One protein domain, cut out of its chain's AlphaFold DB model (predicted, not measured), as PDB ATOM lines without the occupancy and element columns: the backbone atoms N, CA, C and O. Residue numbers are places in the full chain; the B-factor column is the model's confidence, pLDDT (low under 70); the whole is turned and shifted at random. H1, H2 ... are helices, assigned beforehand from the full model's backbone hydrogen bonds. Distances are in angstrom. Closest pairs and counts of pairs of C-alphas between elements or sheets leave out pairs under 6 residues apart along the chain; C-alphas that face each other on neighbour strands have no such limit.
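What this domain is: This is residues 54 to 154 of the 455 residues of an uncharacterized protein of Nocardioidaceae bacterium (UniProt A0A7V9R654). Four helices, H3 to H6, gather into a loose head, and from the first end of H3 an arm made mostly of H2 reaches away, residues 65 to 77 sticking out; at its far end the link of residues 59 to 65 turns the chain, and the short H1 folds back, apart from H2. In the head, the helical hairpin of H4 and H5 is on the same side of H3 as H6, which makes a corner with H5 at residues 140 to 144 and reaches residues 95 to 99 of H3 with residues 149 to 150. The printed part has 101 residues with six named helices, H1 to H6 in order along the chain, and no named strand, and its class is all helix. The whole is loose, with a radius of gyration of the C-alphas of 17.2 A, and elongated, spanning 52 by 28 by 23 A; the arm makes much of the length.

Where its parts are: Find C-alpha 54 at (156.483, 145.975, 114.023), where the printed part and H1 begin; H1 holds residues 54 to 58 and is 6.3 A from first to last C-alpha. Go on to C-alpha 66 at (172.137, 149.857, 112.359), from which H2, residues 66 to 80, runs 21.1 A. After it comes H3, residues 84 to 99, the longest helix by residues, 22.6 A from first to last C-alpha. Then look for H4 at residues 109 to 119, 15.2 A, and for H5 at residues 129 to 135, 10.0 A. The last helix is H6, residues 140 to 152, which runs 18.4 A and ends with C-alpha 152 at (147.491, 143.837, 90.600).

How they stand to each other: Begin with H3, whose centre is nearest to the mean of the C-alphas, at 2.0 A. Look at Leu 79 and Leu 87, the closest C-alphas of H2 and H3, 6.6 A apart: the two helices are close but not clearly touching, at a steep tilt of 50 degrees, opposite ways. H1 touches no helix and is apart from H2. Next find Gly 89 and Val 116, the closest C-alphas of H3 and H4 at 7.2 A; these helices are close but not clearly touching, at a steep tilt of 65 degrees. H4 and H5 form a helical hairpin: they touch, with the C-alphas of Ala 114 and Ala 132 closest at 4.9 A, at a shallow tilt of 27 degrees, opposite ways. H5 touches H6, about perpendicular at 77 degrees, with Glu 130 and Arg 140 the closest C-alphas at 4.9 A; of H6, residues 140 to 144 alone touch H5. Farther along H6, residues 149 to 150 alone touch residues 95 to 99 of H3, with the C-alphas of Arg 96 and Leu 150 closest at 6.9 A and the lines about perpendicular at 89 degrees. H3 and H5 are apart. In the backbones of H1, H2, H3, H4, H5 and H6, every O i to N i+4 pair is within hydrogen-bond range.

The domain as a whole: The C-alphas of Cys 61 and Ala 134 are the two farthest apart, at 53.0 A. Residues 57 to 63 stand free, and so do residues 65 to 77, of which 66 to 77 belong to H2; the body without them has 81 residues and spans 46 by 29 by 21 A. The printed part runs from 54 to 154 with no cut. The links H2 to H3 and H5 to H6 are tight, the other three are short, and no link is long. The mean pLDDT of the printed part is 86.6; look with care at residues 60 to 64 and 99 to 107, the 14 residues under 70.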
ATOM      1  N   ALA A  54     157.032 146.490 112.774       88.19
ATOM      2  CA  ALA A  54     156.483 145.975 114.023       88.19
ATOM      3  C   ALA A  54     156.757 144.477 114.231       88.19
ATOM      4  O   ALA A  54     157.110 144.067 115.334       88.19
ATOM      5  N   GLU A  55     156.638 143.667 113.178       88.12
ATOM      6  CA  GLU A  55     156.919 142.225 113.234       88.12
ATOM      7  C   GLU A  55     158.416 141.937 113.435       88.12
ATOM      8  O   GLU A  55     158.764 141.007 114.161       88.12
ATOM      9  N   LEU A  56     159.301 142.756 112.854       85.19
ATOM     10  CA  LEU A  56     160.751 142.671 113.075       85.19
ATOM     11  C   LEU A  56     161.139 143.074 114.502       85.19
ATOM     12  O   LEU A  56     161.985 142.438 115.119       85.19
ATOM     13  N   ALA A  57     160.496 144.108 115.046       83.12
ATOM     14  CA  ALA A  57     160.716 144.547 116.420       83.12
ATOM     15  C   ALA A  57     160.276 143.496 117.453       83.12
ATOM     16  O   ALA A  57     160.886 143.380 118.513       83.12
ATOM     17  N   ALA A  58     159.228 142.727 117.139       82.88
ATOM     18  CA  ALA A  58     158.711 141.666 118.000       82.88
ATOM     19  C   ALA A  58     159.577 140.391 117.999       82.88
ATOM     20  O   ALA A  58     159.495 139.613 118.948       82.88
ATOM     21  N   ASN A  59     160.413 140.178 116.973       76.12
ATOM     22  CA  ASN A  59     161.260 138.992 116.813       76.12
ATOM     23  C   ASN A  59     162.758 139.372 116.769       76.12
ATOM     24  O   ASN A  59     163.348 139.460 115.693       76.12
ATOM     25  N   PRO A  60     163.410 139.573 117.931       60.97
ATOM     26  CA  PRO A  60     164.772 140.116 118.019       60.97
ATOM     27  C   PRO A  60     165.895 139.192 117.512       60.97
ATOM     28  O   PRO A  60     167.046 139.623 117.466       60.97
ATOM     29  N   CYS A  61     165.600 137.947 117.120       50.03
ATOM     30  CA  CYS A  61     166.613 136.998 116.638       50.03
ATOM     31  C   CYS A  61     167.265 137.404 115.300       50.03
ATOM     32  O   CYS A  61     168.370 136.947 115.027       50.03
ATOM     33  N   ASP A  62     166.643 138.308 114.530       55.66
ATOM     34  CA  ASP A  62     167.121 138.781 113.217       55.66
ATOM     35  C   ASP A  62     167.454 140.288 113.201       55.66
ATOM     36  O   ASP A  62     167.294 140.955 112.178       55.66
ATOM     37  N   GLY A  63     167.870 140.852 114.346       57.69
ATOM     38  CA  GLY A  63     168.063 142.295 114.554       57.69
ATOM     39  C   GLY A  63     168.576 143.069 113.327       57.69
ATOM     40  O   GLY A  63     169.627 142.759 112.765       57.69
ATOM     41  N   MET A  64     167.827 144.102 112.913       66.38
ATOM     42  CA  MET A  64     168.178 144.927 111.751       66.38
ATOM     43  C   MET A  64     169.551 145.595 111.952       66.38
ATOM     44  O   MET A  64     169.758 146.248 112.981       66.38
ATOM     45  N   PRO A  65     170.476 145.524 110.972       72.19
ATOM     46  CA  PRO A  65     171.731 146.262 111.041       72.19
ATOM     47  C   PRO A  65     171.478 147.762 111.240       72.19
ATOM     48  O   PRO A  65     170.577 148.332 110.623       72.19
ATOM     49  N   ALA A  66     172.304 148.431 112.049       74.25
ATOM     50  CA  ALA A  66     172.137 149.857 112.359       74.25
ATOM     51  C   ALA A  66     172.063 150.746 111.100       74.25
ATOM     52  O   ALA A  66     171.312 151.716 111.065       74.25
ATOM     53  N   THR A  67     172.782 150.382 110.035       73.00
ATOM     54  CA  THR A  67     172.747 151.077 108.739       73.00
ATOM     55  C   THR A  67     171.398 150.962 108.025       73.00
ATOM     56  O   THR A  67     170.971 151.915 107.378       73.00
ATOM     57  N   VAL A  68     170.715 149.819 108.147       76.75
ATOM     58  CA  VAL A  68     169.371 149.602 107.588       76.75
ATOM     59  C   VAL A  68     168.342 150.407 108.380       76.75
ATOM     60  O   VAL A  68     167.474 151.041 107.786       76.75
ATOM     61  N   SER A  69     168.494 150.456 109.706       82.19
ATOM     62  CA  SER A  69     167.660 151.276 110.590       82.19
ATOM     63  C   SER A  69     167.764 152.772 110.254       82.19
ATOM     64  O   SER A  69     166.747 153.415 109.995       82.19
ATOM     65  N   ASP A  70     168.984 153.318 110.152       85.62
ATOM     66  CA  ASP A  70     169.207 154.730 109.803       85.62
ATOM     67  C   ASP A  70     168.589 155.076 108.427       85.62
ATOM     68  O   ASP A  70     167.866 156.068 108.298       85.62
ATOM     69  N   ALA A  71     168.800 154.228 107.409       89.06
ATOM     70  CA  ALA A  71     168.239 154.425 106.066       89.06
ATOM     71  C   ALA A  71     166.702 154.336 106.035       89.06
ATOM     72  O   ALA A  71     166.041 155.093 105.315       89.06
ATOM     73  N   LEU A  72     166.121 153.431 106.827       90.88
ATOM     74  CA  LEU A  72     164.677 153.281 106.981       90.88
ATOM     75  C   LEU A  72     164.053 154.547 107.575       90.88
ATOM     76  O   LEU A  72     163.097 155.081 107.007       90.88
ATOM     77  N   PHE A  73     164.604 155.058 108.678       89.94
ATOM     78  CA  PHE A  73     164.099 156.271 109.322       89.94
ATOM     79  C   PHE A  73     164.256 157.509 108.438       89.94
ATOM     80  O   PHE A  73     163.327 158.314 108.360       89.94
ATOM     81  N   GLU A  74     165.372 157.643 107.714       92.62
ATOM     82  CA  GLU A  74     165.545 158.730 106.745       92.62
ATOM     83  C   GLU A  74     164.472 158.673 105.646       92.62
ATOM     84  O   GLU A  74     163.878 159.692 105.283       92.62
ATOM     85  N   ARG A  75     164.164 157.471 105.139       94.56
ATOM     86  CA  ARG A  75     163.136 157.294 104.110       94.56
ATOM     87  C   ARG A  75     161.735 157.594 104.631       94.56
ATOM     88  O   ARG A  75     160.961 158.232 103.921       94.56
ATOM     89  N   ILE A  76     161.415 157.189 105.859       94.19
ATOM     90  CA  ILE A  76     160.144 157.537 106.509       94.19
ATOM     91  C   ILE A  76     160.026 159.056 106.659       94.19
ATOM     92  O   ILE A  76     159.028 159.626 106.223       94.19
ATOM     93  N   ALA A  77     161.056 159.720 107.192       93.50
ATOM     94  CA  ALA A  77     161.068 161.171 107.361       93.50
ATOM     95  C   ALA A  77     160.891 161.906 106.023       93.50
ATOM     96  O   ALA A  77     160.152 162.885 105.941       93.50
ATOM     97  N   ARG A  78     161.511 161.394 104.951       95.50
ATOM     98  CA  ARG A  78     161.331 161.919 103.595       95.50
ATOM     99  C   ARG A  78     159.881 161.805 103.134       95.50
ATOM    100  O   ARG A  78     159.324 162.800 102.696       95.50
ATOM    101  N   LEU A  79     159.268 160.622 103.245       95.31
ATOM    102  CA  LEU A  79     157.868 160.413 102.851       95.31
ATOM    103  C   LEU A  79     156.899 161.269 103.676       95.31
ATOM    104  O   LEU A  79     155.885 161.722 103.148       95.31
ATOM    105  N   ASP A  80     157.209 161.504 104.950       93.50
ATOM    106  CA  ASP A  80     156.394 162.327 105.841       93.50
ATOM    107  C   ASP A  80     156.391 163.809 105.445       93.50
ATOM    108  O   ASP A  80     155.400 164.491 105.727       93.50
ATOM    109  N   GLY A  81     157.452 164.281 104.780       94.31
ATOM    110  CA  GLY A  81     157.607 165.654 104.296       94.31
ATOM    111  C   GLY A  81     157.057 165.930 102.892       94.31
ATOM    112  O   GLY A  81     157.063 167.085 102.482       94.31
ATOM    113  N   LEU A  82     156.593 164.911 102.160       96.75
ATOM    114  CA  LEU A  82     156.046 165.088 100.808       96.75
ATOM    115  C   LEU A  82     154.599 165.594 100.827       96.75
ATOM    116  O   LEU A  82     153.821 165.249 101.723       96.75
ATOM    117  N   ALA A  83     154.220 166.335  99.785       97.50
ATOM    118  CA  ALA A  83     152.816 166.597  99.470       97.50
ATOM    119  C   ALA A  83     152.126 165.334  98.911       97.50
ATOM    120  O   ALA A  83     152.787 164.371  98.513       97.50
ATOM    121  N   VAL A  84     150.790 165.319  98.865       97.44
ATOM    122  CA  VAL A  84     150.004 164.171  98.377       97.44
ATOM    123  C   VAL A  84     150.421 163.768  96.962       97.44
ATOM    124  O   VAL A  84     150.714 162.600  96.731       97.44
ATOM    125  N   GLU A  85     150.494 164.703  96.022       96.25
ATOM    126  CA  GLU A  85     150.817 164.426  94.619       96.25
ATOM    127  C   GLU A  85     152.216 163.815  94.469       96.25
ATOM    128  O   GLU A  85     152.399 162.829  93.755       96.25
ATOM    129  N   GLU A  86     153.195 164.358  95.194       95.69
ATOM    130  CA  GLU A  86     154.580 163.881  95.192       95.69
ATOM    131  C   GLU A  86     154.694 162.493  95.826       95.69
ATOM    132  O   GLU A  86     155.354 161.601  95.286       95.69
ATOM    133  N   LEU A  87     154.007 162.281  96.951       96.81
ATOM    134  CA  LEU A  87     153.939 160.998  97.643       96.81
ATOM    135  C   LEU A  87     153.341 159.915  96.738       96.81
ATOM    136  O   LEU A  87     153.895 158.815  96.635       96.81
ATOM    137  N   MET A  88     152.220 160.220  96.080       96.44
ATOM    138  CA  MET A  88     151.527 159.284  95.198       96.44
ATOM    139  C   MET A  88     152.304 159.047  93.899       96.44
ATOM    140  O   MET A  88     152.376 157.907  93.436       96.44
ATOM    141  N   GLY A  89     152.949 160.080  93.352       93.94
ATOM    142  CA  GLY A  89     153.863 159.966  92.218       93.94
ATOM    143  C   GLY A  89     155.053 159.057  92.535       93.94
ATOM    144  O   GLY A  89     155.332 158.122  91.781       93.94
ATOM    145  N   HIS A  90     155.696 159.250  93.690       93.06
ATOM    146  CA  HIS A  90     156.789 158.391  94.150       93.06
ATOM    147  C   HIS A  90     156.322 156.942  94.346       93.06
ATOM    148  O   HIS A  90     156.992 156.005  93.909       93.06
ATOM    149  N   TYR A  91     155.150 156.739  94.954       94.75
ATOM    150  CA  TYR A  91     154.570 155.407  95.128       94.75
ATOM    151  C   TYR A  91     154.293 154.710  93.784       94.75
ATOM    152  O   TYR A  91     154.689 153.559  93.594       94.75
ATOM    153  N   LEU A  92     153.709 155.425  92.816       94.19
ATOM    154  CA  LEU A  92     153.470 154.923  91.463       94.19
ATOM    155  C   LEU A  92     154.773 154.509  90.761       94.19
ATOM    156  O   LEU A  92     154.827 153.448  90.138       94.19
ATOM    157  N   VAL A  93     155.826 155.329  90.853       91.31
ATOM    158  CA  VAL A  93     157.129 155.021  90.242       91.31
ATOM    159  C   VAL A  93     157.712 153.730  90.817       91.31
ATOM    160  O   VAL A  93     158.167 152.882  90.046       91.31
ATOM    161  N   GLN A  94     157.658 153.535  92.138       90.31
ATOM    162  CA  GLN A  94     158.188 152.316  92.757       90.31
ATOM    163  C   GLN A  94     157.364 151.072  92.396       90.31
ATOM    164  O   GLN A  94     157.941 150.038  92.060       90.31
ATOM    165  N   LEU A  95     156.030 151.174  92.337       90.06
ATOM    166  CA  LEU A  95     155.177 150.087  91.834       90.06
ATOM    167  C   LEU A  95     155.516 149.705  90.382       90.06
ATOM    168  O   LEU A  95     155.560 148.525  90.025       90.06
ATOM    169  N   ARG A  96     155.800 150.695  89.526       87.38
ATOM    170  CA  ARG A  96     156.219 150.445  88.138       87.38
ATOM    171  C   ARG A  96     157.592 149.777  88.051       87.38
ATOM    172  O   ARG A  96     157.777 148.878  87.238       87.38
ATOM    173  N   ARG A  97     158.545 150.181  88.892       83.06
ATOM    174  CA  ARG A  97     159.873 149.550  88.955       83.06
ATOM    175  C   ARG A  97     159.819 148.111  89.463       83.06
ATOM    176  O   ARG A  97     160.632 147.313  89.027       83.06
ATOM    177  N   GLY A  98     158.868 147.779  90.337       74.88
ATOM    178  CA  GLY A  98     158.642 146.400  90.784       74.88
ATOM    179  C   GLY A  98     157.970 145.506  89.732       74.88
ATOM    180  O   GLY A  98     158.159 144.295  89.749       74.88
ATOM    181  N   THR A  99     157.200 146.089  88.805       69.31
ATOM    182  CA  THR A  99     156.515 145.350  87.722       69.31
ATOM    183  C   THR A  99     157.353 145.189  86.458       69.31
ATOM    184  O   THR A  99     157.143 144.243  85.696       69.31
ATOM    185  N   LEU A 100     158.298 146.096  86.216       60.16
ATOM    186  CA  LEU A 100     159.358 145.918  85.230       60.16
ATOM    187  C   LEU A 100     160.460 145.064  85.873       60.16
ATOM    188  O   LEU A 100     160.746 145.204  87.056       60.16
ATOM    189  N   THR A 101     161.088 144.151  85.133       54.41
ATOM    190  CA  THR A 101     162.264 143.433  85.652       54.41
ATOM    191  C   THR A 101     163.306 144.448  86.143       54.41
ATOM    192  O   THR A 101     163.418 145.527  85.566       54.41
ATOM    193  N   ARG A 102     164.085 144.125  87.191       50.91
ATOM    194  CA  ARG A 102     165.065 145.021  87.867       50.91
ATOM    195  C   ARG A 102     166.074 145.744  86.937       50.91
ATOM    196  O   ARG A 102     166.812 146.597  87.414       50.91
ATOM    197  N   GLN A 103     166.117 145.402  85.646       43.56
ATOM    198  CA  GLN A 103     166.970 145.974  84.593       43.56
ATOM    199  C   GLN A 103     166.185 146.618  83.427       43.56
ATOM    200  O   GLN A 103     166.754 146.881  82.370       43.56
ATOM    201  N   GLY A 104     164.878 146.839  83.574       49.94
ATOM    202  CA  GLY A 104     164.061 147.501  82.558       49.94
ATOM    203  C   GLY A 104     164.414 148.988  82.405       49.94
ATOM    204  O   GLY A 104     164.886 149.601  83.365       49.94
ATOM    205  N   PRO A 105     164.183 149.585  81.220       52.91
ATOM    206  CA  PRO A 105     164.382 151.017  81.014       52.91
ATOM    207  C   PRO A 105     163.537 151.831  82.001       52.91
ATOM    208  O   PRO A 105     162.480 151.374  82.450       52.91
ATOM    209  N   GLU A 106     164.009 153.036  82.341       59.09
ATOM    210  CA  GLU A 106     163.277 153.936  83.231       59.09
ATOM    211  C   GLU A 106     161.819 154.109  82.779       59.09
ATOM    212  O   GLU A 106     161.528 154.098  81.577       59.09
ATOM    213  N   PRO A 107     160.876 154.233  83.731       64.88
ATOM    214  CA  PRO A 107     159.472 154.384  83.403       64.88
ATOM    215  C   PRO A 107     159.266 155.601  82.493       64.88
ATOM    216  O   PRO A 107     159.444 156.725  82.938       64.88
ATOM    217  N   ASP A 108     158.846 155.357  81.244       81.69
ATOM    218  CA  ASP A 108     158.535 156.411  80.268       81.69
ATOM    219  C   ASP A 108     157.646 157.493  80.907       81.69
ATOM    220  O   ASP A 108     156.578 157.190  81.462       81.69
ATOM    221  N   GLU A 109     158.127 158.736  80.843       86.31
ATOM    222  CA  GLU A 109     157.515 159.941  81.400       86.31
ATOM    223  C   GLU A 109     156.105 160.169  80.840       86.31
ATOM    224  O   GLU A 109     155.190 160.549  81.576       86.31
ATOM    225  N   ARG A 110     155.873 159.851  79.557       90.12
ATOM    226  CA  ARG A 110     154.530 159.940  78.959       90.12
ATOM    227  C   ARG A 110     153.566 158.973  79.643       90.12
ATOM    228  O   ARG A 110     152.458 159.356  80.018       90.12
ATOM    229  N   TRP A 111     154.012 157.736  79.875       89.94
ATOM    230  CA  TRP A 111     153.236 156.730  80.604       89.94
ATOM    231  C   TRP A 111     153.025 157.099  82.067       89.94
ATOM    232  O   TRP A 111     151.949 156.835  82.602       89.94
ATOM    233  N   HIS A 112     154.018 157.708  82.720       91.38
ATOM    234  CA  HIS A 112     153.857 158.203  84.085       91.38
ATOM    235  C   HIS A 112     152.735 159.244  84.145       91.38
ATOM    236  O   HIS A 112     151.771 159.060  84.888       91.38
ATOM    237  N   ARG A 113     152.791 160.266  83.286       92.81
ATOM    238  CA  ARG A 113     151.768 161.314  83.200       92.81
ATOM    239  C   ARG A 113     150.376 160.763  82.892       92.81
ATOM    240  O   ARG A 113     149.412 161.149  83.551       92.81
ATOM    241  N   ALA A 114     150.265 159.850  81.926       94.31
ATOM    242  CA  ALA A 114     148.988 159.237  81.571       94.31
ATOM    243  C   ALA A 114     148.385 158.443  82.737       94.31
ATOM    244  O   ALA A 114     147.188 158.552  82.992       94.31
ATOM    245  N   LEU A 115     149.204 157.692  83.481       95.00
ATOM    246  CA  LEU A 115     148.748 156.943  84.654       95.00
ATOM    247  C   LEU A 115     148.383 157.861  85.825       95.00
ATOM    248  O   LEU A 115     147.359 157.630  86.461       95.00
ATOM    249  N   VAL A 116     149.154 158.923  86.082       95.50
ATOM    250  CA  VAL A 116     148.825 159.930  87.109       95.50
ATOM    251  C   VAL A 116     147.465 160.572  86.827       95.50
ATOM    252  O   VAL A 116     146.631 160.660  87.729       95.50
ATOM    253  N   ALA A 117     147.218 160.967  85.574       95.62
ATOM    254  CA  ALA A 117     145.943 161.538  85.150       95.62
ATOM    255  C   ALA A 117     144.799 160.512  85.226       95.62
ATOM    256  O   ALA A 117     143.723 160.818  85.737       95.62
ATOM    257  N   ARG A 118     145.036 159.276  84.770       96.38
ATOM    258  CA  ARG A 118     144.040 158.195  84.755       96.38
ATOM    259  C   ARG A 118     143.595 157.784  86.154       96.38
ATOM    260  O   ARG A 118     142.406 157.579  86.378       96.38
ATOM    261  N   LEU A 119     144.548 157.658  87.074       95.81
ATOM    262  CA  LEU A 119     144.298 157.311  88.474       95.81
ATOM    263  C   LEU A 119     143.820 158.520  89.289       95.81
ATOM    264  O   LEU A 119     143.386 158.348  90.421       95.81
ATOM    265  N   GLY A 120     143.916 159.734  88.735       95.88
ATOM    266  CA  GLY A 120     143.556 160.978  89.409       95.88
ATOM    267  C   GLY A 120     144.361 161.216  90.679       95.88
ATOM    268  O   GLY A 120     143.802 161.671  91.665       95.88
ATOM    269  N   ILE A 121     145.655 160.896  90.686       96.12
ATOM    270  CA  ILE A 121     146.528 161.075  91.865       96.12
ATOM    271  C   ILE A 121     147.376 162.355  91.803       96.12
ATOM    272  O   ILE A 121     148.184 162.599  92.694       96.12
ATOM    273  N   GLY A 122     147.212 163.154  90.743       93.31
ATOM    274  CA  GLY A 122     148.015 164.351  90.469       93.31
ATOM    275  C   GLY A 122     147.325 165.689  90.735       93.31
ATOM    276  O   GLY A 122     147.830 166.704  90.268       93.31
ATOM    277  N   GLY A 123     146.162 165.712  91.396       93.00
ATOM    278  CA  GLY A 123     145.407 166.933  91.711       93.00
ATOM    279  C   GLY A 123     144.096 167.086  90.924       93.00
ATOM    280  O   GLY A 123     143.026 167.213  91.536       93.00
ATOM    281  N   PRO A 124     144.123 167.060  89.578       94.75
ATOM    282  CA  PRO A 124     142.910 167.037  88.769       94.75
ATOM    283  C   PRO A 124     142.096 165.742  88.949       94.75
ATOM    284  O   PRO A 124     142.666 164.703  89.296       94.75
ATOM    285  N   PRO A 125     140.777 165.766  88.675       94.75
ATOM    286  CA  PRO A 125     139.946 164.566  88.705       94.75
ATOM    287  C   PRO A 125     140.463 163.471  87.750       94.75
ATOM    288  O   PRO A 125     141.045 163.807  86.713       94.75
ATOM    289  N   PRO A 126     140.216 162.178  88.050       96.19
ATOM    290  CA  PRO A 126     140.600 161.077  87.169       96.19
ATOM    291  C   PRO A 126     140.068 161.257  85.742       96.19
ATOM    292  O   PRO A 126     138.880 161.525  85.547       96.19
ATOM    293  N   CYS A 127     140.927 161.065  84.741       96.69
ATOM    294  CA  CYS A 127     140.521 161.081  83.336       96.69
ATOM    295  C   CYS A 127     140.046 159.695  82.854       96.69
ATOM    296  O   CYS A 127     140.246 158.665  83.516       96.69
ATOM    297  N   THR A 128     139.394 159.654  81.688       97.25
ATOM    298  CA  THR A 128     138.959 158.388  81.074       97.25
ATOM    299  C   THR A 128     140.132 157.624  80.451       97.25
ATOM    300  O   THR A 128     141.207 158.172  80.206       97.25
ATOM    301  N   LEU A 129     139.926 156.337  80.154       96.56
ATOM    302  CA  LEU A 129     140.923 155.511  79.465       96.56
ATOM    303  C   LEU A 129     141.268 156.052  78.067       96.56
ATOM    304  O   LEU A 129     142.414 155.954  77.641       96.56
ATOM    305  N   GLU A 130     140.294 156.621  77.353       96.62
ATOM    306  CA  GLU A 130     140.495 157.259  76.049       96.62
ATOM    307  C   GLU A 130     141.371 158.507  76.171       96.62
ATOM    308  O   GLU A 130     142.327 158.661  75.418       96.62
ATOM    309  N   GLN A 131     141.077 159.367  77.153       97.06
ATOM    310  CA  GLN A 131     141.861 160.574  77.419       97.06
ATOM    311  C   GLN A 131     143.296 160.224  77.816       97.06
ATOM    312  O   GLN A 131     144.238 160.831  77.317       97.06
ATOM    313  N   ALA A 132     143.478 159.210  78.664       95.50
ATOM    314  CA  ALA A 132     144.798 158.701  79.012       95.50
ATOM    315  C   ALA A 132     145.527 158.106  77.796       95.50
ATOM    316  O   ALA A 132     146.717 158.356  77.631       95.50
ATOM    317  N   GLY A 133     144.827 157.370  76.925       94.19
ATOM    318  CA  GLY A 133     145.393 156.792  75.701       94.19
ATOM    319  C   GLY A 133     145.904 157.851  74.729       94.19
ATOM    320  O   GLY A 133     146.988 157.693  74.171       94.19
ATOM    321  N   ALA A 134     145.184 158.970  74.614       95.50
ATOM    322  CA  ALA A 134     145.604 160.119  73.818       95.50
ATOM    323  C   ALA A 134     146.899 160.778  74.332       95.50
ATOM    324  O   ALA A 134     147.648 161.332  73.539       95.50
ATOM    325  N   LEU A 135     147.208 160.697  75.634       93.69
ATOM    326  CA  LEU A 135     148.451 161.255  76.197       93.69
ATOM    327  C   LEU A 135     149.710 160.441  75.842       93.69
ATOM    328  O   LEU A 135     150.823 160.949  75.973       93.69
ATOM    329  N   VAL A 136     149.543 159.179  75.437       92.94
ATOM    330  CA  VAL A 136     150.631 158.223  75.143       92.94
ATOM    331  C   VAL A 136     150.529 157.622  73.739       92.94
ATOM    332  O   VAL A 136     151.191 156.625  73.458       92.94
ATOM    333  N   ASP A 137     149.697 158.200  72.870       93.50
ATOM    334  CA  ASP A 137     149.479 157.748  71.491       93.50
ATOM    335  C   ASP A 137     149.140 156.244  71.390       93.50
ATOM    336  O   ASP A 137     149.652 155.516  70.537       93.50
ATOM    337  N   CYS A 138     148.282 155.741  72.290       93.94
ATOM    338  CA  CYS A 138     147.902 154.327  72.326       93.94
ATOM    339  C   CYS A 138     146.395 154.106  72.517       93.94
ATOM    340  O   CYS A 138     145.628 155.016  72.832       93.94
ATOM    341  N   THR A 139     145.947 152.863  72.325       94.25
ATOM    342  CA  THR A 139     144.528 152.517  72.451       94.25
ATOM    343  C   THR A 139     144.062 152.516  73.909       94.25
ATOM    344  O   THR A 139     144.803 152.151  74.824       94.25
ATOM    345  N   ARG A 140     142.772 152.818  74.115       96.69
ATOM    346  CA  ARG A 140     142.059 152.659  75.397       96.69
ATOM    347  C   ARG A 140     142.348 151.302  76.058       96.69
ATOM    348  O   ARG A 140     142.599 151.224  77.259       96.69
ATOM    349  N   GLU A 141     142.319 150.233  75.262       95.44
ATOM    350  CA  GLU A 141     142.537 148.863  75.733       95.44
ATOM    351  C   GLU A 141     143.966 148.649  76.244       95.44
ATOM    352  O   GLU A 141     144.167 147.994  77.267       95.44
ATOM    353  N   ARG A 142     144.969 149.257  75.599       92.75
ATOM    354  CA  ARG A 142     146.351 149.173  76.072       92.75
ATOM    355  C   ARG A 142     146.525 149.858  77.427       92.75
ATOM    356  O   ARG A 142     147.159 149.277  78.307       92.75
ATOM    357  N   VAL A 143     145.931 151.038  77.619       93.62
ATOM    358  CA  VAL A 143     145.936 151.722  78.924       93.62
ATOM    359  C   VAL A 143     145.283 150.848  79.992       93.62
ATOM    360  O   VAL A 143     145.879 150.643  81.046       93.62
ATOM    361  N   ARG A 144     144.118 150.251  79.697       95.00
ATOM    362  CA  ARG A 144     143.405 149.354  80.622       95.00
ATOM    363  C   ARG A 144     144.274 148.179  81.072       95.00
ATOM    364  O   ARG A 144     144.282 147.835  82.249       95.00
ATOM    365  N   GLN A 145     145.013 147.562  80.151       92.69
ATOM    366  CA  GLN A 145     145.908 146.445  80.469       92.69
ATOM    367  C   GLN A 145     147.073 146.868  81.369       92.69
ATOM    368  O   GLN A 145     147.437 146.131  82.284       92.69
ATOM    369  N   VAL A 146     147.668 148.038  81.114       90.81
ATOM    370  CA  VAL A 146     148.756 148.576  81.945       90.81
ATOM    371  C   VAL A 146     148.240 148.937  83.338       90.81
ATOM    372  O   VAL A 146     148.856 148.549  84.327       90.81
ATOM    373  N   GLU A 147     147.086 149.602  83.421       92.75
ATOM    374  CA  GLU A 147     146.402 149.913  84.679       92.75
ATOM    375  C   GLU A 147     146.099 148.633  85.469       92.75
ATOM    376  O   GLU A 147     146.459 148.539  86.638       92.75
ATOM    377  N   ALA A 148     145.536 147.602  84.833       92.75
ATOM    378  CA  ALA A 148     145.232 146.332  85.494       92.75
ATOM    379  C   ALA A 148     146.486 145.651  86.068       92.75
ATOM    380  O   ALA A 148     146.468 145.200  87.214       92.75
ATOM    381  N   LYS A 149     147.589 145.615  85.309       90.56
ATOM    382  CA  LYS A 149     148.872 145.072  85.789       90.56
ATOM    383  C   LYS A 149     149.418 145.859  86.977       90.56
ATOM    384  O   LYS A 149     149.890 145.262  87.938       90.56
ATOM    385  N   LEU A 150     149.330 147.186  86.924       91.19
ATOM    386  CA  LEU A 150     149.754 148.057  88.015       91.19
ATOM    387  C   LEU A 150     148.905 147.835  89.275       91.19
ATOM    388  O   LEU A 150     149.451 147.701  90.366       91.19
ATOM    389  N   LEU A 151     147.578 147.779  89.137       91.56
ATOM    390  CA  LEU A 151     146.662 147.587  90.263       91.56
ATOM    391  C   LEU A 151     146.818 146.208  90.913       91.56
ATOM    392  O   LEU A 151     146.611 146.112  92.124       91.56
ATOM    393  N   ALA A 152     147.181 145.187  90.129       90.75
ATOM    394  CA  ALA A 152     147.491 143.837  90.600       90.75
ATOM    395  C   ALA A 152     148.831 143.753  91.348       90.75
ATOM    396  O   ALA A 152     148.999 142.880  92.188       90.75
ATOM    397  N   ALA A 153     149.767 144.665  91.074       89.12
ATOM    398  CA  ALA A 153     151.053 144.740  91.765       89.12
ATOM    399  C   ALA A 153     151.007 145.548  93.071       89.12
ATOM    400  O   ALA A 153     152.032 145.719  93.730       89.12
ATOM    401  N   ARG A 154     149.839 146.093  93.436       91.25
ATOM    402  CA  ARG A 154     149.670 146.790  94.712       91.25
ATOM    403  C   ARG A 154     149.793 145.790  95.866       91.25
ATOM    404  O   ARG A 154     149.217 144.710  95.763       91.25
TER     405      ARG A 154